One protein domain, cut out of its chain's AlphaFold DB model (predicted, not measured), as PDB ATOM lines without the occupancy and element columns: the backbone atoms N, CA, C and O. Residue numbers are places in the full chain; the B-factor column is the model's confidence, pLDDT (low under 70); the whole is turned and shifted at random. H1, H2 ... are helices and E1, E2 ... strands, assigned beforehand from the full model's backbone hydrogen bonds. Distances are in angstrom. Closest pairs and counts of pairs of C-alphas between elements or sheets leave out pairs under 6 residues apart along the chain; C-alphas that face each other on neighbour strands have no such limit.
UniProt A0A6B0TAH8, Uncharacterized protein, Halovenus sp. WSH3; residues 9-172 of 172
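Overview. This is residues 9 to 172 of the 172 residues of an uncharacterized protein of Halovenus sp. WSH3 (UniProt A0A6B0TAH8). A strongly twisted, curled wall of six strands has helices over one face and no named helix on the other: H1 and the long H4 pack on it, H2 covers one end of E2 and E3, and H3 packs beside H4 at the E5 edge. H4 runs on past the sheet as an arm, and residues 166 to 172 stick out. The printed part has 164 residues, with four named helices and six named strands in the order H1 E1 H2 E2 E3 E4 H3 E5 E6 H4; the class is mixed, helices and strands. The sheet runs E1 E2 E3 E4 E6 E5, all antiparallel, and E2, E3 and E4 form a meander, each strand the antiparallel neighbour of the one before. The whole is compact, with a radius of gyration of the C-alphas of 16.6 A, yet elongated in outline, spanning 57 by 29 by 27 A.

Arrangement. The sheet holds E1, residues 29 to 31, E2, residues 51 to 57, E3, residues 63 to 68, E4, residues 78 to 83, E6, residues 130 to 134, and E5, residues 119 to 121. E1 and E5 are its edge strands. From edge to edge the strands' lines turn by 84 degrees. Between the neighbour strands E1 and E2, N 30 and O 56 are 2.9 A apart. In the hairpin of E2 and E3, N 53 and O 66 are 2.8 A apart, and in that of E3 and E4, N 67 and O 79 are 2.7 A apart. Between the neighbour strands E4 and E6, N 80 and O 132 are 2.8 A apart. In the hairpin of E5 and E6, N 131 and O 120 are 2.8 A apart. These pairs are within hydrogen-bond range. H4, residues 140 to 170, is on the sheet; its closest C-alphas to E5 are those of Ser 146 and Leu 119, 6.5 A. H1, residues 13 to 25, is on the same face as H4, at a height over the sheet of 8.9 A. H1 and H4 only just touch, with 3 pairs of C-alphas within 8 A, the closest Gln 22 and Glu 144 at 7.1 A, at a steep tilt of 41 degrees, the same way. H2, residues 38 to 46, is on that face too, at a height of 9.6 A. It touches residues 13 to 17 of H1, closest at the C-alphas of Ala 46 and Arg 13, 5.1 A, at a steep tilt of 43 degrees, opposite ways. H3, residues 98 to 113, touches H4 with residues 107 to 111 alone, at a shallow tilt of 29 degrees, opposite ways; the C-alphas of Val 111 and Ile 153 are closest, 6.4 A. H2 and H4 are apart. In H1, H2, H3 and H4 every O i to N i+4 pair is within hydrogen-bond range.

Along the chain. E2 is 19.8 A long, E4 16.1 A, E3 15.4 A and E6 12.9 A; E1 and E5 have three residues each. H4 is 45.2 A long, from C-alpha 140 at (13.158, -26.449, -5.535) to C-alpha 170 at (45.124, -25.149, -37.416). H3 is 23.1 A long, H1 17.8 A and H2 12.4 A. H1 begins at C-alpha 13, (15.231, -13.586, 4.166).

Size, cuts and confidence. The two C-alphas farthest apart are those of Asp 9 and His 171, 58.8 A. The printed part has no cut, and residue 172 is the chain's last. The link from E4 to H3, residues 84 to 97, is long. The mean pLDDT of the printed part is 86.4; 22 residues are under 70, among them residues 33 to 36 and 87 to 98.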
ATOM      1  N   ASP A   9       5.889  -8.782   0.746       65.12
ATOM      2  CA  ASP A   9       6.138  -8.932   2.186       65.12
ATOM      3  C   ASP A   9       6.090 -10.395   2.680       65.12
ATOM      4  O   ASP A   9       6.581 -10.689   3.773       65.12
ATOM      5  N   ASP A  10       5.507 -11.319   1.905       77.12
ATOM      6  CA  ASP A  10       5.461 -12.745   2.246       77.12
ATOM      7  C   ASP A  10       6.810 -13.453   1.981       77.12
ATOM      8  O   ASP A  10       7.079 -14.516   2.548       77.12
ATOM      9  N   TYR A  11       7.697 -12.840   1.186       80.69
ATOM     10  CA  TYR A  11       8.989 -13.392   0.775       80.69
ATOM     11  C   TYR A  11      10.134 -12.718   1.535       80.69
ATOM     12  O   TYR A  11      10.715 -11.722   1.116       80.69
ATOM     13  N   GLY A  12      10.453 -13.269   2.706       86.81
ATOM     14  CA  GLY A  12      11.519 -12.758   3.569       86.81
ATOM     15  C   GLY A  12      12.896 -13.379   3.310       86.81
ATOM     16  O   GLY A  12      13.112 -14.170   2.399       86.81
ATOM     17  N   ARG A  13      13.838 -13.095   4.213       91.81
ATOM     18  CA  ARG A  13      15.231 -13.586   4.166       91.81
ATOM     19  C   ARG A  13      15.367 -15.100   3.964       91.81
ATOM     20  O   ARG A  13      16.321 -15.542   3.343       91.81
ATOM     21  N   THR A  14      14.460 -15.902   4.524       93.19
ATOM     22  CA  THR A  14      14.492 -17.366   4.363       93.19
ATOM     23  C   THR A  14      14.306 -17.773   2.906       93.19
ATOM     24  O   THR A  14      15.023 -18.641   2.435       93.19
ATOM     25  N   HIS A  15      13.399 -17.107   2.189       94.25
ATOM     26  CA  HIS A  15      13.102 -17.392   0.786       94.25
ATOM     27  C   HIS A  15      14.327 -17.180  -0.106       94.25
ATOM     28  O   HIS A  15      14.762 -18.088  -0.808       94.25
ATOM     29  N   PHE A  16      14.933 -15.994  -0.014       94.81
ATOM     30  CA  PHE A  16      16.114 -15.650  -0.805       94.81
ATOM     31  C   PHE A  16      17.369 -16.400  -0.362       94.81
ATOM     32  O   PHE A  16      18.229 -16.677  -1.192       94.81
ATOM     33  N   ARG A  17      17.475 -16.767   0.922       95.25
ATOM     34  CA  ARG A  17      18.545 -17.662   1.374       95.25
ATOM     35  C   ARG A  17      18.406 -19.035   0.725       95.25
ATOM     36  O   ARG A  17      19.365 -19.461   0.105       95.25
ATOM     37  N   ASN A  18      17.225 -19.654   0.793       95.50
ATOM     38  CA  ASN A  18      16.978 -20.946   0.155       95.50
ATOM     39  C   ASN A  18      17.276 -20.888  -1.347       95.50
ATOM     40  O   ASN A  18      17.986 -21.747  -1.848       95.50
ATOM     41  N   LEU A  19      16.824 -19.835  -2.040       96.31
ATOM     42  CA  LEU A  19      17.114 -19.649  -3.464       96.31
ATOM     43  C   LEU A  19      18.623 -19.677  -3.736       96.31
ATOM     44  O   LEU A  19      19.082 -20.419  -4.594       96.31
ATOM     45  N   LEU A  20      19.400 -18.865  -3.016       94.94
ATOM     46  CA  LEU A  20      20.848 -18.797  -3.218       94.94
ATOM     47  C   LEU A  20      21.583 -20.043  -2.699       94.94
ATOM     48  O   LEU A  20      22.707 -20.287  -3.121       94.94
ATOM     49  N   ASP A  21      21.010 -20.795  -1.760       94.94
ATOM     50  CA  ASP A  21      21.526 -22.102  -1.333       94.94
ATOM     51  C   ASP A  21      21.374 -23.128  -2.473       94.94
ATOM     52  O   ASP A  21      22.344 -23.810  -2.772       94.94
ATOM     53  N   GLN A  22      20.249 -23.148  -3.204       96.00
ATOM     54  CA  GLN A  22      20.056 -24.046  -4.361       96.00
ATOM     55  C   GLN A  22      21.118 -23.848  -5.454       96.00
ATOM     56  O   GLN A  22      21.640 -24.813  -6.005       96.00
ATOM     57  N   PHE A  23      21.490 -22.597  -5.742       94.62
ATOM     58  CA  PHE A  23      22.588 -22.318  -6.673       94.62
ATOM     59  C   PHE A  23      23.968 -22.704  -6.114       94.62
ATOM     60  O   PHE A  23      24.828 -23.104  -6.890       94.62
ATOM     61  N   GLU A  24      24.200 -22.556  -4.802       92.50
ATOM     62  CA  GLU A  24      25.483 -22.918  -4.166       92.50
ATOM     63  C   GLU A  24      25.683 -24.433  -4.084       92.50
ATOM     64  O   GLU A  24      26.806 -24.918  -4.208       92.50
ATOM     65  N   ASP A  25      24.599 -25.167  -3.839       94.88
ATOM     66  CA  ASP A  25      24.614 -26.612  -3.637       94.88
ATOM     67  C   ASP A  25      24.689 -27.389  -4.964       94.88
ATOM     68  O   ASP A  25      25.031 -28.578  -4.959       94.88
ATOM     69  N   HIS A  26      24.420 -26.739  -6.104       96.00
ATOM     70  CA  HIS A  26      24.537 -27.370  -7.415       96.00
ATOM     71  C   HIS A  26      26.010 -27.701  -7.743       96.00
ATOM     72  O   HIS A  26      26.872 -26.826  -7.673       96.00
ATOM     73  N   PRO A  27      26.340 -28.940  -8.157       95.50
ATOM     74  CA  PRO A  27      27.731 -29.391  -8.285       95.50
ATOM     75  C   PRO A  27      28.543 -28.675  -9.370       95.50
ATOM     76  O   PRO A  27      29.768 -28.619  -9.265       95.50
ATOM     77  N   ASP A  28      27.878 -28.155 -10.401       97.12
ATOM     78  CA  ASP A  28      28.530 -27.576 -11.582       97.12
ATOM     79  C   ASP A  28      28.554 -26.043 -11.605       97.12
ATOM     80  O   ASP A  28      29.237 -25.462 -12.446       97.12
ATOM     81  N   TRP A  29      27.852 -25.386 -10.680       95.44
ATOM     82  CA  TRP A  29      27.729 -23.929 -10.625       95.44
ATOM     83  C   TRP A  29      28.342 -23.401  -9.326       95.44
ATOM     84  O   TRP A  29      28.206 -24.010  -8.269       95.44
ATOM     85  N   HIS A  30      29.036 -22.268  -9.381       93.81
ATOM     86  CA  HIS A  30      29.600 -21.625  -8.198       93.81
ATOM     87  C   HIS A  30      29.520 -20.111  -8.314       93.81
ATOM     88  O   HIS A  30      29.655 -19.545  -9.392       93.81
ATOM     89  N   PHE A  31      29.331 -19.417  -7.197       91.56
ATOM     90  CA  PHE A  31      29.286 -17.962  -7.236       91.56
ATOM     91  C   PHE A  31      30.647 -17.356  -7.602       91.56
ATOM     92  O   PHE A  31      31.648 -17.588  -6.914       91.56
ATOM     93  N   SER A  32      30.661 -16.528  -8.647       85.56
ATOM     94  CA  SER A  32      31.830 -15.767  -9.078       85.56
ATOM     95  C   SER A  32      32.122 -14.683  -8.047       85.56
ATOM     96  O   SER A  32      31.273 -13.823  -7.820       85.56
ATOM     97  N   ASP A  33      33.311 -14.724  -7.438       65.50
ATOM     98  CA  ASP A  33      33.914 -13.642  -6.640       65.50
ATOM     99  C   ASP A  33      32.872 -12.763  -5.909       65.50
ATOM    100  O   ASP A  33      32.692 -11.584  -6.217       65.50
ATOM    101  N   ILE A  34      32.127 -13.362  -4.966       63.44
ATOM    102  CA  ILE A  34      31.099 -12.658  -4.192       63.44
ATOM    103  C   ILE A  34      31.759 -11.479  -3.454       63.44
ATOM    104  O   ILE A  34      32.385 -11.653  -2.403       63.44
ATOM    105  N   THR A  35      31.641 -10.270  -4.006       59.12
ATOM    106  CA  THR A  35      32.193  -9.051  -3.401       59.12
ATOM    107  C   THR A  35      31.448  -8.651  -2.129       59.12
ATOM    108  O   THR A  35      32.076  -8.113  -1.217       59.12
ATOM    109  N   ASP A  36      30.151  -8.961  -2.050       64.12
ATOM    110  CA  ASP A  36      29.261  -8.667  -0.921       64.12
ATOM    111  C   ASP A  36      28.812  -9.972  -0.267       64.12
ATOM    112  O   ASP A  36      28.228 -10.811  -0.939       64.12
ATOM    113  N   ALA A  37      29.054 -10.178   1.029       77.12
ATOM    114  CA  ALA A  37      28.755 -11.459   1.677       77.12
ATOM    115  C   ALA A  37      27.308 -11.921   1.391       77.12
ATOM    116  O   ALA A  37      26.386 -11.123   1.505       77.12
ATOM    117  N   LYS A  38      27.094 -13.209   1.070       85.69
ATOM    118  CA  LYS A  38      25.775 -13.811   0.745       85.69
ATOM    119  C   LYS A  38      24.631 -13.325   1.649       85.69
ATOM    120  O   LYS A  38      23.529 -13.060   1.176       85.69
ATOM    121  N   ASP A  39      24.896 -13.166   2.946       88.06
ATOM    122  CA  ASP A  39      23.928 -12.640   3.912       88.06
ATOM    123  C   ASP A  39      23.465 -11.204   3.602       88.06
ATOM    124  O   ASP A  39      22.289 -10.910   3.775       88.06
ATOM    125  N   GLU A  40      24.339 -10.322   3.116       90.06
ATOM    126  CA  GLU A  40      24.000  -8.949   2.714       90.06
ATOM    127  C   GLU A  40      23.081  -8.941   1.488       90.06
ATOM    128  O   GLU A  40      22.103  -8.193   1.464       90.06
ATOM    129  N   ILE A  41      23.327  -9.831   0.520       90.75
ATOM    130  CA  ILE A  41      22.448 -10.028  -0.643       90.75
ATOM    131  C   ILE A  41      21.069 -10.497  -0.174       90.75
ATOM    132  O   ILE A  41      20.059  -9.936  -0.583       90.75
ATOM    133  N   VAL A  42      21.012 -11.476   0.736       92.50
ATOM    134  CA  VAL A  42      19.751 -11.973   1.313       92.50
ATOM    135  C   VAL A  42      19.000 -10.880   2.076       92.50
ATOM    136  O   VAL A  42      17.774 -10.798   1.987       92.50
ATOM    137  N   GLU A  43      19.701 -10.052   2.854       91.12
ATOM    138  CA  GLU A  43      19.082  -8.938   3.577       91.12
ATOM    139  C   GLU A  43      18.528  -7.885   2.615       91.12
ATOM    140  O   GLU A  43      17.368  -7.501   2.747       91.12
ATOM    141  N   SER A  44      19.325  -7.478   1.629       91.06
ATOM    142  CA  SER A  44      18.948  -6.517   0.589       91.06
ATOM    143  C   SER A  44      17.752  -7.015  -0.234       91.06
ATOM    144  O   SER A  44      16.786  -6.277  -0.446       91.06
ATOM    145  N   ALA A  45      17.772  -8.294  -0.620       91.00
ATOM    146  CA  ALA A  45      16.724  -8.950  -1.388       91.00
ATOM    147  C   ALA A  45      15.396  -9.063  -0.626       91.00
ATOM    148  O   ALA A  45      14.337  -8.866  -1.215       91.00
ATOM    149  N   ALA A  46      15.440  -9.321   0.685       90.12
ATOM    150  CA  ALA A  46      14.244  -9.365   1.530       90.12
ATOM    151  C   ALA A  46      13.535  -8.004   1.644       90.12
ATOM    152  O   ALA A  46      12.332  -7.961   1.881       90.12
ATOM    153  N   ASP A  47      14.268  -6.905   1.444       88.69
ATOM    154  CA  ASP A  47      13.718  -5.551   1.320       88.69
ATOM    155  C   ASP A  47      13.358  -5.200  -0.146       88.69
ATOM    156  O   ASP A  47      13.076  -4.044  -0.462       88.69
ATOM    157  N   PHE A  48      13.377  -6.190  -1.050       87.62
ATOM    158  CA  PHE A  48      13.141  -6.067  -2.493       87.62
ATOM    159  C   PHE A  48      14.068  -5.078  -3.217       87.62
ATOM    160  O   PHE A  48      13.721  -4.542  -4.272       87.62
ATOM    161  N   ASN A  49      15.276  -4.863  -2.691       89.88
ATOM    162  CA  ASN A  49      16.321  -4.130  -3.400       89.88
ATOM    163  C   ASN A  49      17.052  -5.074  -4.358       89.88
ATOM    164  O   ASN A  49      17.467  -6.159  -3.958       89.88
ATOM    165  N   HIS A  50      17.235  -4.656  -5.611       88.81
ATOM    166  CA  HIS A  50      17.921  -5.464  -6.617       88.81
ATOM    167  C   HIS A  50      19.404  -5.624  -6.302       88.81
ATOM    168  O   HIS A  50      20.116  -4.634  -6.123       88.81
ATOM    169  N   ASN A  51      19.876  -6.865  -6.343       91.19
ATOM    170  CA  ASN A  51      21.293  -7.195  -6.314       91.19
ATOM    171  C   ASN A  51      21.622  -8.024  -7.551       91.19
ATOM    172  O   ASN A  51      20.826  -8.865  -7.966       91.19
ATOM    173  N   GLU A  52      22.787  -7.784  -8.139       91.94
ATOM    174  CA  GLU A  52      23.296  -8.639  -9.203       91.94
ATOM    175  C   GLU A  52      24.186  -9.719  -8.608       91.94
ATOM    176  O   GLU A  52      25.012  -9.444  -7.740       91.94
ATOM    177  N   VAL A  53      24.021 -10.940  -9.098       92.12
ATOM    178  CA  VAL A  53      24.801 -12.094  -8.678       92.12
ATOM    179  C   VAL A  53      25.315 -12.816  -9.914       92.12
ATOM    180  O   VAL A  53      24.599 -12.946 -10.908       92.12
ATOM    181  N   TYR A  54      26.565 -13.255  -9.853       93.12
ATOM    182  CA  TYR A  54      27.258 -13.942 -10.934       93.12
ATOM    183  C   TYR A  54      27.580 -15.359 -10.467       93.12
ATOM    184  O   TYR A  54      28.015 -15.549  -9.327       93.12
ATOM    185  N   ILE A  55      27.280 -16.342 -11.309       94.12
ATOM    186  CA  ILE A  55      27.438 -17.762 -11.002       94.12
ATOM    187  C   ILE A  55      28.117 -18.416 -12.200       94.12
ATOM    188  O   ILE A  55      27.523 -18.505 -13.273       94.12
ATOM    189  N   ASP A  56      29.363 -18.830 -12.028       94.69
ATOM    190  CA  ASP A  56      30.183 -19.437 -13.067       94.69
ATOM    191  C   ASP A  56      30.009 -20.953 -13.081       94.69
ATOM    192  O   ASP A  56      29.812 -21.598 -12.047       94.69
ATOM    193  N   HIS A  57      30.103 -21.527 -14.273       95.56
ATOM    194  CA  HIS A  57      30.156 -22.965 -14.449       95.56
ATOM    195  C   HIS A  57      31.577 -23.487 -14.177       95.56
ATOM    196  O   HIS A  57      32.575 -22.827 -14.464       95.56
ATOM    197  N   ASN A  58      31.693 -24.686 -13.609       93.81
ATOM    198  CA  ASN A  58      32.978 -25.247 -13.177       93.81
ATOM    199  C   ASN A  58      33.869 -25.734 -14.329       93.81
ATOM    200  O   ASN A  58      35.092 -25.785 -14.181       93.81
ATOM    201  N   GLU A  59      33.267 -26.137 -15.448       94.31
ATOM    202  CA  GLU A  59      33.967 -26.831 -16.541       94.31
ATOM    203  C   GLU A  59      33.882 -26.117 -17.897       94.31
ATOM    204  O   GLU A  59      34.497 -26.563 -18.863       94.31
ATOM    205  N   THR A  60      33.132 -25.021 -17.988       93.75
ATOM    206  CA  THR A  60      32.904 -24.276 -19.236       93.75
ATOM    207  C   THR A  60      33.087 -22.787 -18.975       93.75
ATOM    208  O   THR A  60      33.159 -22.357 -17.826       93.75
ATOM    209  N   ASP A  61      33.108 -21.983 -20.035       91.62
ATOM    210  CA  ASP A  61      33.193 -20.523 -19.921       91.62
ATOM    211  C   ASP A  61      31.825 -19.854 -19.649       91.62
ATOM    212  O   ASP A  61      31.636 -18.674 -19.958       91.62
ATOM    213  N   ALA A  62      30.832 -20.599 -19.145       93.12
ATOM    214  CA  ALA A  62      29.501 -20.056 -18.897       93.12
ATOM    215  C   ALA A  62      29.392 -19.302 -17.572       93.12
ATOM    216  O   ALA A  62      29.837 -19.774 -16.526       93.12
ATOM    217  N   THR A  63      28.668 -18.186 -17.614       94.12
ATOM    218  CA  THR A  63      28.270 -17.410 -16.438       94.12
ATOM    219  C   THR A  63      26.769 -17.139 -16.481       94.12
ATOM    220  O   THR A  63      26.251 -16.556 -17.438       94.12
ATOM    221  N   LEU A  64      26.060 -17.498 -15.412       94.38
ATOM    222  CA  LEU A  64      24.715 -17.013 -15.124       94.38
ATOM    223  C   LEU A  64      24.813 -15.656 -14.428       94.38
ATOM    224  O   LEU A  64      25.312 -15.538 -13.310       94.38
ATOM    225  N   ARG A  65      24.293 -14.618 -15.082       94.06
ATOM    226  CA  ARG A  65      24.136 -13.285 -14.492       94.06
ATOM    227  C   ARG A  65      22.693 -13.103 -14.052       94.06
ATOM    228  O   ARG A  65      21.812 -12.976 -14.902       94.06
ATOM    229  N   LEU A  66      22.460 -13.072 -12.743       93.94
ATOM    230  CA  LEU A  66      21.137 -12.998 -12.130       93.94
ATOM    231  C   LEU A  66      20.904 -11.658 -11.437       93.94
ATOM    232  O   LEU A  66      21.813 -11.051 -10.882       93.94
ATOM    233  N   THR A  67      19.653 -11.219 -11.428       94.75
ATOM    234  CA  THR A  67      19.130 -10.142 -10.587       94.75
ATOM    235  C   THR A  67      18.242 -10.757  -9.510       94.75
ATOM    236  O   THR A  67      17.295 -11.469  -9.847       94.75
ATOM    237  N   VAL A  68      18.532 -10.476  -8.236       94.12
ATOM    238  CA  VAL A  68      17.858 -11.055  -7.062       94.12
ATOM    239  C   VAL A  68      17.432  -9.952  -6.070       94.12
ATOM    240  O   VAL A  68      18.301  -9.259  -5.525       94.12
ATOM    241  N   PRO A  69      16.122  -9.793  -5.791       93.31
ATOM    242  CA  PRO A  69      15.001 -10.245  -6.610       93.31
ATOM    243  C   PRO A  69      14.897  -9.448  -7.906       93.31
ATOM    244  O   PRO A  69      15.403  -8.330  -8.012       93.31
ATOM    245  N   HIS A  70      14.137  -9.971  -8.865       90.56
ATOM    246  CA  HIS A  70      13.640  -9.152  -9.963       90.56
ATOM    247  C   HIS A  70      12.375  -8.419  -9.503       90.56
ATOM    248  O   HIS A  70      11.283  -8.983  -9.483       90.56
ATOM    249  N   SER A  71      12.515  -7.154  -9.107       85.94
ATOM    250  CA  SER A  71      11.396  -6.385  -8.539       85.94
ATOM    251  C   SER A  71      10.494  -5.672  -9.570       85.94
ATOM    252  O   SER A  71       9.610  -4.910  -9.172       85.94
ATOM    253  N   TYR A  72      10.747  -5.819 -10.874       82.56
ATOM    254  CA  TYR A  72       9.902  -5.239 -11.932       82.56
ATOM    255  C   TYR A  72       8.845  -6.250 -12.386       82.56
ATOM    256  O   TYR A  72       8.923  -7.396 -11.984       82.56
ATOM    257  N   GLU A  73       7.823  -5.851 -13.152       81.00
ATOM    258  CA  GLU A  73       6.820  -6.812 -13.641       81.00
ATOM    259  C   GLU A  73       7.377  -7.664 -14.803       81.00
ATOM    260  O   GLU A  73       7.845  -7.075 -15.786       81.00
ATOM    261  N   PRO A  74       7.253  -9.008 -14.757       83.12
ATOM    262  CA  PRO A  74       6.700  -9.812 -13.658       83.12
ATOM    263  C   PRO A  74       7.664  -9.902 -12.467       83.12
ATOM    264  O   PRO A  74       8.854 -10.100 -12.665       83.12
ATOM    265  N   VAL A  75       7.156  -9.786 -11.233       89.25
ATOM    266  CA  VAL A  75       8.006  -9.887 -10.031       89.25
ATOM    267  C   VAL A  75       8.444 -11.343  -9.845       89.25
ATOM    268  O   VAL A  75       7.595 -12.233  -9.787       89.25
ATOM    269  N   LEU A  76       9.754 -11.583  -9.741       93.94
ATOM    270  CA  LEU A  76      10.361 -12.920  -9.670       93.94
ATOM    271  C   LEU A  76      11.358 -13.015  -8.505       93.94
ATOM    272  O   LEU A  76      11.936 -12.009  -8.082       93.94
ATOM    273  N   SER A  77      11.613 -14.238  -8.029       95.12
ATOM    274  CA  SER A  77      12.682 -14.504  -7.054       95.12
ATOM    275  C   SER A  77      14.051 -14.184  -7.639       95.12
ATOM    276  O   SER A  77      14.896 -13.613  -6.957       95.12
ATOM    277  N   ALA A  78      14.252 -14.533  -8.908       96.19
ATOM    278  CA  ALA A  78      15.423 -14.161  -9.680       96.19
ATOM    279  C   ALA A  78      15.081 -14.090 -11.167       96.19
ATOM    280  O   ALA A  78      14.219 -14.816 -11.658       96.19
ATOM    281  N   SER A  79      15.797 -13.243 -11.896       95.75
ATOM    282  CA  SER A  79      15.785 -13.246 -13.360       95.75
ATOM    283  C   SER A  79      17.194 -13.055 -13.873       95.75
ATOM    284  O   SER A  79      17.931 -12.242 -13.310       95.75
ATOM    285  N   GLY A  80      17.552 -13.678 -14.977       94.00
ATOM    286  CA  GLY A  80      18.863 -13.464 -15.547       94.00
ATOM    287  C   GLY A  80      19.074 -14.207 -16.839       94.00
ATOM    288  O   GLY A  80      18.133 -14.617 -17.513       94.00
ATOM    289  N   SER A  81      20.337 -14.367 -17.190       94.75
ATOM    290  CA  SER A  81      20.717 -15.010 -18.438       94.75
ATOM    291  C   SER A  81      22.058 -15.700 -18.319       94.75
ATOM    292  O   SER A  81      22.948 -15.181 -17.641       94.75
ATOM    293  N   MET A  82      22.218 -16.789 -19.060       94.06
ATOM    294  CA  MET A  82      23.515 -17.414 -19.270       94.06
ATOM    295  C   MET A  82      24.239 -16.742 -20.432       94.06
ATOM    296  O   MET A  82      23.658 -16.544 -21.503       94.06
ATOM    297  N   GLN A  83      25.506 -16.432 -20.218       91.38
ATOM    298  CA  GLN A  83      26.439 -15.966 -21.235       91.38
ATOM    299  C   GLN A  83      27.572 -16.983 -21.340       91.38
ATOM    300  O   GLN A  83      28.004 -17.498 -20.315       91.38
ATOM    301  N   GLN A  84      28.055 -17.263 -22.550       89.19
ATOM    302  CA  GLN A  84      29.226 -18.117 -22.770       89.19
ATOM    303  C   GLN A  84      29.965 -17.623 -24.024       89.19
ATOM    304  O   GLN A  84      29.565 -17.941 -25.148       89.19
ATOM    305  N   PRO A  85      30.978 -16.755 -23.865       80.88
ATOM    306  CA  PRO A  85      31.721 -16.202 -24.993       80.88
ATOM    307  C   PRO A  85      32.569 -17.278 -25.691       80.88
ATOM    308  O   PRO A  85      33.083 -18.180 -25.038       80.88
ATOM    309  N   LEU A  86      32.775 -17.140 -27.007       75.19
ATOM    310  CA  LEU A  86      33.499 -18.116 -27.842       75.19
ATOM    311  C   LEU A  86      34.948 -18.373 -27.387       75.19
ATOM    312  O   LEU A  86      35.458 -19.473 -27.555       75.19
ATOM    313  N   ASP A  87      35.632 -17.354 -26.860       67.88
ATOM    314  CA  ASP A  87      37.044 -17.438 -26.453       67.88
ATOM    315  C   ASP A  87      37.281 -17.131 -24.964       67.88
ATOM    316  O   ASP A  87      38.405 -16.803 -24.576       67.88
ATOM    317  N   GLY A  88      36.229 -17.135 -24.137       58.12
ATOM    318  CA  GLY A  88      36.329 -16.769 -22.717       58.12
ATOM    319  C   GLY A  88      36.627 -15.280 -22.446       58.12
ATOM    320  O   GLY A  88      36.633 -14.848 -21.294       58.12
ATOM    321  N   THR A  89      36.889 -14.456 -23.472       53.72
ATOM    322  CA  THR A  89      37.369 -13.064 -23.326       53.72
ATOM    323  C   THR A  89      36.551 -12.015 -24.087       53.72
ATOM    324  O   THR A  89      36.707 -10.809 -23.845       53.72
ATOM    325  N   GLN A  90      35.667 -12.438 -24.990       55.94
ATOM    326  CA  GLN A  90      34.861 -11.546 -25.821       55.94
ATOM    327  C   GLN A  90      33.816 -10.766 -25.008       55.94
ATOM    328  O   GLN A  90      32.921 -11.320 -24.382       55.94
ATOM    329  N   ARG A  91      33.936  -9.431 -25.051       45.03
ATOM    330  CA  ARG A  91      32.985  -8.451 -24.483       45.03
ATOM    331  C   ARG A  91      32.219  -7.657 -25.553       45.03
ATOM    332  O   ARG A  91      31.513  -6.711 -25.219       45.03
ATOM    333  N   GLN A  92      32.427  -7.967 -26.832       49.28
ATOM    334  CA  GLN A  92      31.798  -7.310 -27.982       49.28
ATOM    335  C   GLN A  92      31.249  -8.377 -28.919       49.28
ATOM    336  O   GLN A  92      31.852  -9.441 -28.997       49.28
ATOM    337  N   ASP A  93      30.142  -8.060 -29.595       51.28
ATOM    338  CA  ASP A  93      29.416  -8.946 -30.506       51.28
ATOM    339  C   ASP A  93      30.347  -9.481 -31.617       51.28
ATOM    340  O   ASP A  93      30.733  -8.717 -32.507       51.28
ATOM    341  N   PRO A  94      30.772 -10.758 -31.559       52.69
ATOM    342  CA  PRO A  94      31.608 -11.358 -32.593       52.69
ATOM    343  C   PRO A  94      30.784 -11.759 -33.828       52.69
ATOM    344  O   PRO A  94      31.354 -12.286 -34.786       52.69
ATOM    345  N   TYR A  95      29.460 -11.541 -33.811       55.56
ATOM    346  CA  TYR A  95      28.523 -12.157 -34.739       55.56
ATOM    347  C   TYR A  95      28.026 -11.241 -35.873       55.56
ATOM    348  O   TYR A  95      27.115 -11.619 -36.603       55.56
ATOM    349  N   GLU A  96      28.649 -10.075 -36.106       54.16
ATOM    350  CA  GLU A  96      28.274  -9.162 -37.210       54.16
ATOM    351  C   GLU A  96      28.605  -9.689 -38.635       54.16
ATOM    352  O   GLU A  96      28.248  -9.043 -39.623       54.16
ATOM    353  N   ASP A  97      29.242 -10.860 -38.766       60.28
ATOM    354  CA  ASP A  97      29.584 -11.516 -40.039       60.28
ATOM    355  C   ASP A  97      28.933 -12.912 -40.170       60.28
ATOM    356  O   ASP A  97      28.607 -13.556 -39.176       60.28
ATOM    357  N   SER A  98      28.819 -13.444 -41.399       62.81
ATOM    358  CA  SER A  98      28.117 -14.714 -41.709       62.81
ATOM    359  C   SER A  98      28.564 -15.932 -40.891       62.81
ATOM    360  O   SER A  98      27.789 -16.853 -40.680       62.81
ATOM    361  N   PHE A  99      29.824 -15.959 -40.451       71.38
ATOM    362  CA  PHE A  99      30.339 -17.030 -39.596       71.38
ATOM    363  C   PHE A  99      29.723 -16.991 -38.195       71.38
ATOM    364  O   PHE A  99      29.462 -18.024 -37.588       71.38
ATOM    365  N   GLY A 100      29.474 -15.789 -37.687       72.25
ATOM    366  CA  GLY A 100      28.871 -15.629 -36.388       72.25
ATOM    367  C   GLY A 100      27.371 -15.905 -36.363       72.25
ATOM    368  O   GLY A 100      26.886 -16.485 -35.397       72.25
ATOM    369  N   GLU A 101      26.663 -15.591 -37.451       76.38
ATOM    370  CA  GLU A 101      25.271 -16.018 -37.636       76.38
ATOM    371  C   GLU A 101      25.146 -17.554 -37.560       76.38
ATOM    372  O   GLU A 101      24.270 -18.059 -36.864       76.38
ATOM    373  N   GLU A 102      26.059 -18.311 -38.187       81.38
ATOM    374  CA  GLU A 102      26.059 -19.787 -38.142       81.38
ATOM    375  C   GLU A 102      26.308 -20.345 -36.724       81.38
ATOM    376  O   GLU A 102      25.673 -21.321 -36.313       81.38
ATOM    377  N   ILE A 103      27.204 -19.721 -35.946       81.88
ATOM    378  CA  ILE A 103      27.433 -20.096 -34.540       81.88
ATOM    379  C   ILE A 103      26.186 -19.799 -33.704       81.88
ATOM    380  O   ILE A 103      25.738 -20.649 -32.934       81.88
ATOM    381  N   GLN A 104      25.580 -18.626 -33.892       81.38
ATOM    382  CA  GLN A 104      24.363 -18.250 -33.185       81.38
ATOM    383  C   GLN A 104      23.200 -19.199 -33.515       81.38
ATOM    384  O   GLN A 104      22.489 -19.628 -32.608       81.38
ATOM    385  N   GLU A 105      23.014 -19.564 -34.787       85.69
ATOM    386  CA  GLU A 105      22.021 -20.562 -35.202       85.69
ATOM    387  C   GLU A 105      22.286 -21.923 -34.544       85.69
ATOM    388  O   GLU A 105      21.350 -22.591 -34.097       85.69
ATOM    389  N   THR A 106      23.559 -22.310 -34.422       88.62
ATOM    390  CA  THR A 106      23.961 -23.546 -33.740       88.62
ATOM    391  C   THR A 106      23.587 -23.502 -32.258       88.62
ATOM    392  O   THR A 106      22.933 -24.425 -31.777       88.62
ATOM    393  N   TYR A 107      23.896 -22.416 -31.543       89.12
ATOM    394  CA  TYR A 107      23.500 -22.264 -30.135       89.12
ATOM    395  C   TYR A 107      21.983 -22.271 -29.972       89.12
ATOM    396  O   TYR A 107      21.455 -22.940 -29.088       89.12
ATOM    397  N   GLN A 108      21.256 -21.570 -30.843       87.94
ATOM    398  CA  GLN A 108      19.795 -21.556 -30.810       87.94
ATOM    399  C   GLN A 108      19.193 -22.939 -31.068       87.94
ATOM    400  O   GLN A 108      18.127 -23.233 -30.520       87.94
ATOM    401  N   SER A 109      19.849 -23.770 -31.885       90.06
ATOM    402  CA  SER A 109      19.467 -25.167 -32.097       90.06
ATOM    403  C   SER A 109      19.737 -26.018 -30.861       90.06
ATOM    404  O   SER A 109      18.839 -26.749 -30.467       90.06
ATOM    405  N   ILE A 110      20.899 -25.873 -30.213       91.06
ATOM    406  CA  ILE A 110      21.204 -26.563 -28.948       91.06
ATOM    407  C   ILE A 110      20.121 -26.230 -27.920       91.06
ATOM    408  O   ILE A 110      19.412 -27.115 -27.459       91.06
ATOM    409  N   VAL A 111      19.873 -24.943 -27.659       90.94
ATOM    410  CA  VAL A 111      18.818 -24.527 -26.717       90.94
ATOM    411  C   VAL A 111      17.426 -25.007 -27.164       90.94
ATOM    412  O   VAL A 111      16.528 -25.147 -26.345       90.94
ATOM    413  N   ALA A 112      17.191 -25.252 -28.459       89.62
ATOM    414  CA  ALA A 112      15.914 -25.781 -28.941       89.62
ATOM    415  C   ALA A 112      15.640 -27.233 -28.585       89.62
ATOM    416  O   ALA A 112      14.466 -27.601 -28.536       89.62
ATOM    417  N   ASP A 113      16.693 -28.016 -28.391       92.44
ATOM    418  CA  ASP A 113      16.602 -29.439 -28.093       92.44
ATOM    419  C   ASP A 113      16.450 -29.703 -26.585       92.44
ATOM    420  O   ASP A 113      16.167 -30.833 -26.180       92.44
ATOM    421  N   HIS A 114      16.541 -28.643 -25.777       93.12
ATOM    422  CA  HIS A 114      16.370 -28.644 -24.329       93.12
ATOM    423  C   HIS A 114      15.080 -27.915 -23.918       93.12
ATOM    424  O   HIS A 114      14.696 -26.910 -24.518       93.12
ATOM    425  N   ASP A 115      14.401 -28.423 -22.889       91.19
ATOM    426  CA  ASP A 115      13.182 -27.833 -22.318       91.19
ATOM    427  C   ASP A 115      13.268 -27.905 -20.791       91.19
ATOM    428  O   ASP A 115      13.499 -28.977 -20.236       91.19
ATOM    429  N   ALA A 116      13.107 -26.765 -20.123       93.94
ATOM    430  CA  ALA A 116      13.077 -26.667 -18.667       93.94
ATOM    431  C   ALA A 116      12.181 -25.501 -18.250       93.94
ATOM    432  O   ALA A 116      12.180 -24.453 -18.891       93.94
ATOM    433  N   GLU A 117      11.425 -25.672 -17.166       95.31
ATOM    434  CA  GLU A 117      10.329 -24.765 -16.802       95.31
ATOM    435  C   GLU A 117      10.780 -23.317 -16.561       95.31
ATOM    436  O   GLU A 117      10.075 -22.385 -16.947       95.31
ATOM    437  N   TYR A 118      11.952 -23.118 -15.951       96.25
ATOM    438  CA  TYR A 118      12.475 -21.781 -15.644       96.25
ATOM    439  C   TYR A 118      13.445 -21.253 -16.698       96.25
ATOM    440  O   TYR A 118      13.947 -20.138 -16.553       96.25
ATOM    441  N   LEU A 119      13.695 -22.014 -17.766       95.50
ATOM    442  CA  LEU A 119      14.565 -21.607 -18.859       95.50
ATOM    443  C   LEU A 119      13.765 -21.258 -20.106       95.50
ATOM    444  O   LEU A 119      12.805 -21.918 -20.495       95.50
ATOM    445  N   SER A 120      14.213 -20.221 -20.797       92.25
ATOM    446  CA  SER A 120      13.684 -19.855 -22.101       92.25
ATOM    447  C   SER A 120      14.800 -19.421 -23.039       92.25
ATOM    448  O   SER A 120      15.882 -19.000 -22.627       92.25
ATOM    449  N   LYS A 121      14.537 -19.523 -24.341       85.62
ATOM    450  CA  LYS A 121      15.454 -19.030 -25.370       85.62
ATOM    451  C   LYS A 121      15.562 -17.519 -25.279       85.62
ATOM    452  O   LYS A 121      14.545 -16.832 -25.395       85.62
ATOM    453  N   ASN A 122      16.782 -17.002 -25.205       78.31
ATOM    454  CA  ASN A 122      16.976 -15.580 -25.423       78.31
ATOM    455  C   ASN A 122      16.973 -15.296 -26.935       78.31
ATOM    456  O   ASN A 122      17.772 -15.838 -27.693       78.31
ATOM    457  N   GLN A 123      16.022 -14.477 -27.386       68.88
ATOM    458  CA  GLN A 123      15.851 -14.137 -28.806       68.88
ATOM    459  C   GLN A 123      16.423 -12.763 -29.173       68.88
ATOM    460  O   GLN A 123      16.326 -12.358 -30.330       68.88
ATOM    461  N   THR A 124      16.945 -12.017 -28.197       66.00
ATOM    462  CA  THR A 124      17.186 -10.575 -28.358       66.00
ATOM    463  C   THR A 124      18.664 -10.222 -28.430       66.00
ATOM    464  O   THR A 124      19.012  -9.286 -29.144       66.00
ATOM    465  N   ASP A 125      19.524 -10.950 -27.716       70.12
ATOM    466  CA  ASP A 125      20.954 -10.650 -27.635       70.12
ATOM    467  C   ASP A 125      21.783 -11.922 -27.880       70.12
ATOM    468  O   ASP A 125      21.635 -12.881 -27.124       70.12
ATOM    469  N   PRO A 126      22.642 -11.960 -28.916       65.69
ATOM    470  CA  PRO A 126      23.429 -13.143 -29.265       65.69
ATOM    471  C   PRO A 126      24.489 -13.513 -28.218       65.69
ATOM    472  O   PRO A 126      24.980 -14.640 -28.218       65.69
ATOM    473  N   LEU A 127      24.845 -12.596 -27.312       72.12
ATOM    474  CA  LEU A 127      25.750 -12.884 -26.196       72.12
ATOM    475  C   LEU A 127      25.046 -13.626 -25.052       72.12
ATOM    476  O   LEU A 127      25.704 -14.137 -24.146       72.12
ATOM    477  N   HIS A 128      23.715 -13.672 -25.083       84.25
ATOM    478  CA  HIS A 128      22.885 -14.308 -24.078       84.25
ATOM    479  C   HIS A 128      22.213 -15.538 -24.688       84.25
ATOM    480  O   HIS A 128      21.454 -15.440 -25.646       84.25
ATOM    481  N   ILE A 129      22.481 -16.710 -24.126       88.81
ATOM    482  CA  ILE A 129      22.088 -17.993 -24.722       88.81
ATOM    483  C   ILE A 129      20.691 -18.399 -24.243       88.81
ATOM    484  O   ILE A 129      19.771 -18.619 -25.034       88.81
ATOM    485  N   ILE A 130      20.519 -18.438 -22.923       93.19
ATOM    486  CA  ILE A 130      19.250 -18.733 -22.254       93.19
ATOM    487  C   ILE A 130      18.904 -17.614 -21.283       93.19
ATOM    488  O   ILE A 130      19.785 -16.930 -20.756       93.19
ATOM    489  N   GLN A 131      17.612 -17.441 -21.050       94.69
ATOM    490  CA  GLN A 131      17.050 -16.593 -20.015       94.69
ATOM    491  C   GLN A 131      16.489 -17.484 -18.904       94.69
ATOM    492  O   GLN A 131      15.736 -18.412 -19.187       94.69
ATOM    493  N   LEU A 132      16.885 -17.202 -17.663       95.94
ATOM    494  CA  LEU A 132      16.423 -17.880 -16.455       95.94
ATOM    495  C   LEU A 132      15.430 -16.968 -15.732       95.94
ATOM    496  O   LEU A 132      15.770 -15.830 -15.402       95.94
ATOM    497  N   GLU A 133      14.229 -17.463 -15.458       96.62
ATOM    498  CA  GLU A 133      13.177 -16.738 -14.742       96.62
ATOM    499  C   GLU A 133      12.636 -17.617 -13.615       96.62
ATOM    500  O   GLU A 133      11.871 -18.548 -13.849       96.62
ATOM    501  N   VAL A 134      13.039 -17.324 -12.375       97.00
ATOM    502  CA  VAL A 134      12.658 -18.111 -11.197       97.00
ATOM    503  C   VAL A 134      11.478 -17.433 -10.501       97.00
ATOM    504  O   VAL A 134      11.669 -16.370  -9.895       97.00
ATOM    505  N   PRO A 135      10.259 -17.999 -10.553       95.50
ATOM    506  CA  PRO A 135       9.077 -17.369  -9.976       95.50
ATOM    507  C   PRO A 135       9.177 -17.224  -8.454       95.50
ATOM    508  O   PRO A 135      10.035 -17.809  -7.793       95.50
ATOM    509  N   LEU A 136       8.321 -16.382  -7.871       92.75
ATOM    510  CA  LEU A 136       8.281 -16.198  -6.416       92.75
ATOM    511  C   LEU A 136       7.846 -17.467  -5.675       92.75
ATOM    512  O   LEU A 136       8.343 -17.740  -4.591       92.75
ATOM    513  N   ASP A 137       6.986 -18.270  -6.287       92.75
ATOM    514  CA  ASP A 137       6.502 -19.560  -5.802       92.75
ATOM    515  C   ASP A 137       7.228 -20.747  -6.455       92.75
ATOM    516  O   ASP A 137       6.613 -21.786  -6.688       92.75
ATOM    517  N   TYR A 138       8.518 -20.585  -6.771       95.31
ATOM    518  CA  TYR A 138       9.307 -21.641  -7.404       95.31
ATOM    519  C   TYR A 138       9.346 -22.928  -6.573       95.31
ATOM    520  O   TYR A 138       9.329 -22.907  -5.339       95.31
ATOM    521  N   ASP A 139       9.421 -24.046  -7.285       96.44
ATOM    522  CA  ASP A 139       9.669 -25.365  -6.729       96.44
ATOM    523  C   ASP A 139      11.176 -25.664  -6.776       96.44
ATOM    524  O   ASP A 139      11.847 -25.371  -7.770       96.44
ATOM    525  N   GLU A 140      11.719 -26.190  -5.675       96.50
ATOM    526  CA  GLU A 140      13.158 -26.449  -5.535       96.50
ATOM    527  C   GLU A 140      13.630 -27.544  -6.507       96.50
ATOM    528  O   GLU A 140      14.674 -27.367  -7.134       96.50
ATOM    529  N   ASP A 141      12.838 -28.607  -6.714       97.25
ATOM    530  CA  ASP A 141      13.186 -29.698  -7.634       97.25
ATOM    531  C   ASP A 141      13.161 -29.191  -9.091       97.25
ATOM    532  O   ASP A 141      14.052 -29.503  -9.882       97.25
ATOM    533  N   THR A 142      12.181 -28.350  -9.448       97.56
ATOM    534  CA  THR A 142      12.116 -27.712 -10.777       97.56
ATOM    535  C   THR A 142      13.289 -26.756 -11.025       97.56
ATOM    536  O   THR A 142      13.797 -26.666 -12.151       97.56
ATOM    537  N   LEU A 143      13.729 -26.018  -9.999       97.81
ATOM    538  CA  LEU A 143      14.912 -25.162 -10.103       97.81
ATOM    539  C   LEU A 143      16.172 -26.003 -10.314       97.81
ATOM    540  O   LEU A 143      16.943 -25.695 -11.220       97.81
ATOM    541  N   GLU A 144      16.354 -27.070  -9.535       97.50
ATOM    542  CA  GLU A 144      17.474 -28.002  -9.687       97.50
ATOM    543  C   GLU A 144      17.501 -28.623 -11.094       97.50
ATOM    544  O   GLU A 144      18.531 -28.577 -11.768       97.50
ATOM    545  N   GLU A 145      16.364 -29.117 -11.599       97.81
ATOM    546  CA  GLU A 145      16.249 -29.648 -12.967       97.81
ATOM    547  C   GLU A 145      16.628 -28.593 -14.018       97.81
ATOM    548  O   GLU A 145      17.372 -28.880 -14.956       97.81
ATOM    549  N   SER A 146      16.182 -27.349 -13.832       97.88
ATOM    550  CA  SER A 146      16.530 -26.244 -14.728       97.88
ATOM    551  C   SER A 146      18.033 -25.936 -14.720       97.88
ATOM    552  O   SER A 146      18.589 -25.600 -15.765       97.88
ATOM    553  N   LEU A 147      18.714 -26.070 -13.579       97.62
ATOM    554  CA  LEU A 147      20.166 -25.875 -13.489       97.62
ATOM    555  C   LEU A 147      20.951 -27.000 -14.168       97.62
ATOM    556  O   LEU A 147      21.925 -26.704 -14.863       97.62
ATOM    557  N   TYR A 148      20.490 -28.248 -14.056       98.06
ATOM    558  CA  TYR A 148      21.069 -29.365 -14.805       98.06
ATOM    559  C   TYR A 148      20.914 -29.180 -16.317       98.06
ATOM    560  O   TYR A 148      21.872 -29.372 -17.063       98.06
ATOM    561  N   VAL A 149      19.748 -28.722 -16.777       97.81
ATOM    562  CA  VAL A 149      19.547 -28.405 -18.199       97.81
ATOM    563  C   VAL A 149      20.447 -27.244 -18.642       97.81
ATOM    564  O   VAL A 149      21.021 -27.291 -19.728       97.81
ATOM    565  N   ALA A 150      20.641 -26.216 -17.808       97.06
ATOM    566  CA  ALA A 150      21.597 -25.147 -18.105       97.06
ATOM    567  C   ALA A 150      23.042 -25.674 -18.225       97.06
ATOM    568  O   ALA A 150      23.779 -25.231 -19.109       97.06
ATOM    569  N   THR A 151      23.433 -26.631 -17.377       97.50
ATOM    570  CA  THR A 151      24.723 -27.333 -17.456       97.50
ATOM    571  C   THR A 151      24.871 -28.086 -18.776       97.50
ATOM    572  O   THR A 151      25.867 -27.883 -19.472       97.50
ATOM    573  N   ASP A 152      23.877 -28.884 -19.172       97.69
ATOM    574  CA  ASP A 152      23.914 -29.647 -20.426       97.69
ATOM    575  C   ASP A 152      24.064 -28.718 -21.643       97.69
ATOM    576  O   ASP A 152      24.955 -28.906 -22.477       97.69
ATOM    577  N   ILE A 153      23.263 -27.645 -21.702       96.31
ATOM    578  CA  ILE A 153      23.357 -26.620 -22.754       96.31
ATOM    579  C   ILE A 153      24.763 -26.010 -22.790       96.31
ATOM    580  O   ILE A 153      25.347 -25.851 -23.864       96.31
ATOM    581  N   SER A 154      25.319 -25.657 -21.629       95.88
ATOM    582  CA  SER A 154      26.642 -25.038 -21.554       95.88
ATOM    583  C   SER A 154      27.756 -25.968 -22.042       95.88
ATOM    584  O   SER A 154      28.665 -25.529 -22.755       95.88
ATOM    585  N   GLN A 155      27.687 -27.255 -21.700       96.62
ATOM    586  CA  GLN A 155      28.661 -28.256 -22.133       96.62
ATOM    587  C   GLN A 155      28.595 -28.507 -23.642       96.62
ATOM    588  O   GLN A 155      29.637 -28.638 -24.287       96.62
ATOM    589  N   GLU A 156      27.396 -28.553 -24.228       95.81
ATOM    590  CA  GLU A 156      27.234 -28.668 -25.681       95.81
ATOM    591  C   GLU A 156      27.777 -27.434 -26.414       95.81
ATOM    592  O   GLU A 156      28.485 -27.565 -27.414       95.81
ATOM    593  N   ILE A 157      27.526 -26.232 -25.888       92.94
ATOM    594  CA  ILE A 157      28.085 -24.993 -26.445       92.94
ATOM    595  C   ILE A 157      29.607 -24.963 -26.313       92.94
ATOM    596  O   ILE A 157      30.288 -24.552 -27.250       92.94
ATOM    597  N   GLN A 158      30.164 -25.453 -25.203       93.38
ATOM    598  CA  GLN A 158      31.616 -25.520 -25.040       93.38
ATOM    599  C   GLN A 158      32.253 -26.440 -26.085       93.38
ATOM    600  O   GLN A 158      33.284 -26.089 -26.644       93.38
ATOM    601  N   GLN A 159      31.622 -27.573 -26.410       93.69
ATOM    602  CA  GLN A 159      32.109 -28.458 -27.476       93.69
ATOM    603  C   GLN A 159      32.153 -27.739 -28.830       93.69
ATOM    604  O   GLN A 159      33.137 -27.862 -29.557       93.69
ATOM    605  N   VAL A 160      31.125 -26.943 -29.147       91.06
ATOM    606  CA  VAL A 160      31.117 -26.113 -30.362       91.06
ATOM    607  C   VAL A 160      32.241 -25.072 -30.327       91.06
ATOM    608  O   VAL A 160      32.941 -24.902 -31.327       91.06
ATOM    609  N   ASN A 161      32.454 -24.404 -29.189       89.75
ATOM    610  CA  ASN A 161      33.531 -23.424 -29.025       89.75
ATOM    611  C   ASN A 161      34.906 -24.054 -29.234       89.75
ATOM    612  O   ASN A 161      35.718 -23.526 -29.995       89.75
ATOM    613  N   ASP A 162      35.149 -25.196 -28.600       90.00
ATOM    614  CA  ASP A 162      36.411 -25.924 -28.678       90.00
ATOM    615  C   ASP A 162      36.698 -26.381 -30.120       90.00
ATOM    616  O   ASP A 162      37.823 -26.230 -30.609       90.00
ATOM    617  N   ASP A 163      35.679 -26.863 -30.841       89.31
ATOM    618  CA  ASP A 163      35.783 -27.239 -32.255       89.31
ATOM    619  C   ASP A 163      36.135 -26.030 -33.138       89.31
ATOM    620  O   ASP A 163      37.034 -26.104 -33.988       89.31
ATOM    621  N   VAL A 164      35.468 -24.891 -32.926       86.31
ATOM    622  CA  VAL A 164      35.747 -23.643 -33.653       86.31
ATOM    623  C   VAL A 164      37.171 -23.161 -33.384       86.31
ATOM    624  O   VAL A 164      37.908 -22.857 -34.329       86.31
ATOM    625  N   LEU A 165      37.588 -23.117 -32.118       84.25
ATOM    626  CA  LEU A 165      38.933 -22.697 -31.728       84.25
ATOM    627  C   LEU A 165      39.998 -23.619 -32.330       84.25
ATOM    628  O   LEU A 165      40.974 -23.122 -32.896       84.25
ATOM    629  N   SER A 166      39.782 -24.938 -32.311       85.69
ATOM    630  CA  SER A 166      40.695 -25.907 -32.928       85.69
ATOM    631  C   SER A 166      40.889 -25.638 -34.425       85.69
ATOM    632  O   SER A 166      42.020 -25.641 -34.917       85.69
ATOM    633  N   VAL A 167      39.813 -25.360 -35.169       83.06
ATOM    634  CA  VAL A 167      39.904 -25.048 -36.609       83.06
ATOM    635  C   VAL A 167      40.669 -23.745 -36.857       83.06
ATOM    636  O   VAL A 167      41.476 -23.672 -37.791       83.06
ATOM    637  N   LEU A 168      40.443 -22.720 -36.031       79.12
ATOM    638  CA  LEU A 168      41.130 -21.430 -36.138       79.12
ATOM    639  C   LEU A 168      42.632 -21.547 -35.835       79.12
ATOM    640  O   LEU A 168      43.441 -20.888 -36.493       79.12
ATOM    641  N   GLU A 169      43.018 -22.395 -34.880       77.44
ATOM    642  CA  GLU A 169      44.420 -22.655 -34.545       77.44
ATOM    643  C   GLU A 169      45.165 -23.420 -35.648       77.44
ATOM    644  O   GLU A 169      46.315 -23.094 -35.942       77.44
ATOM    645  N   GLU A 170      44.520 -24.385 -36.312       71.44
ATOM    646  CA  GLU A 170      45.124 -25.149 -37.416       71.44
ATOM    647  C   GLU A 170      45.443 -24.299 -38.659       71.44
ATOM    648  O   GLU A 170      46.307 -24.662 -39.462       71.44
ATOM    649  N   HIS A 171      44.763 -23.161 -38.827       57.84
ATOM    650  CA  HIS A 171      44.910 -22.269 -39.983       57.84
ATOM    651  C   HIS A 171      45.816 -21.053 -39.716       57.84
ATOM    652  O   HIS A 171      45.892 -20.150 -40.559       57.84
ATOM    653  N   ARG A 172      46.517 -21.029 -38.576       53.81
ATOM    654  CA  ARG A 172      47.442 -19.965 -38.165       53.81
ATOM    655  C   ARG A 172      48.910 -20.314 -38.422       53.81
ATOM    656  O   ARG A 172      49.646 -19.390 -38.848       53.81
TER     657      ARG A 172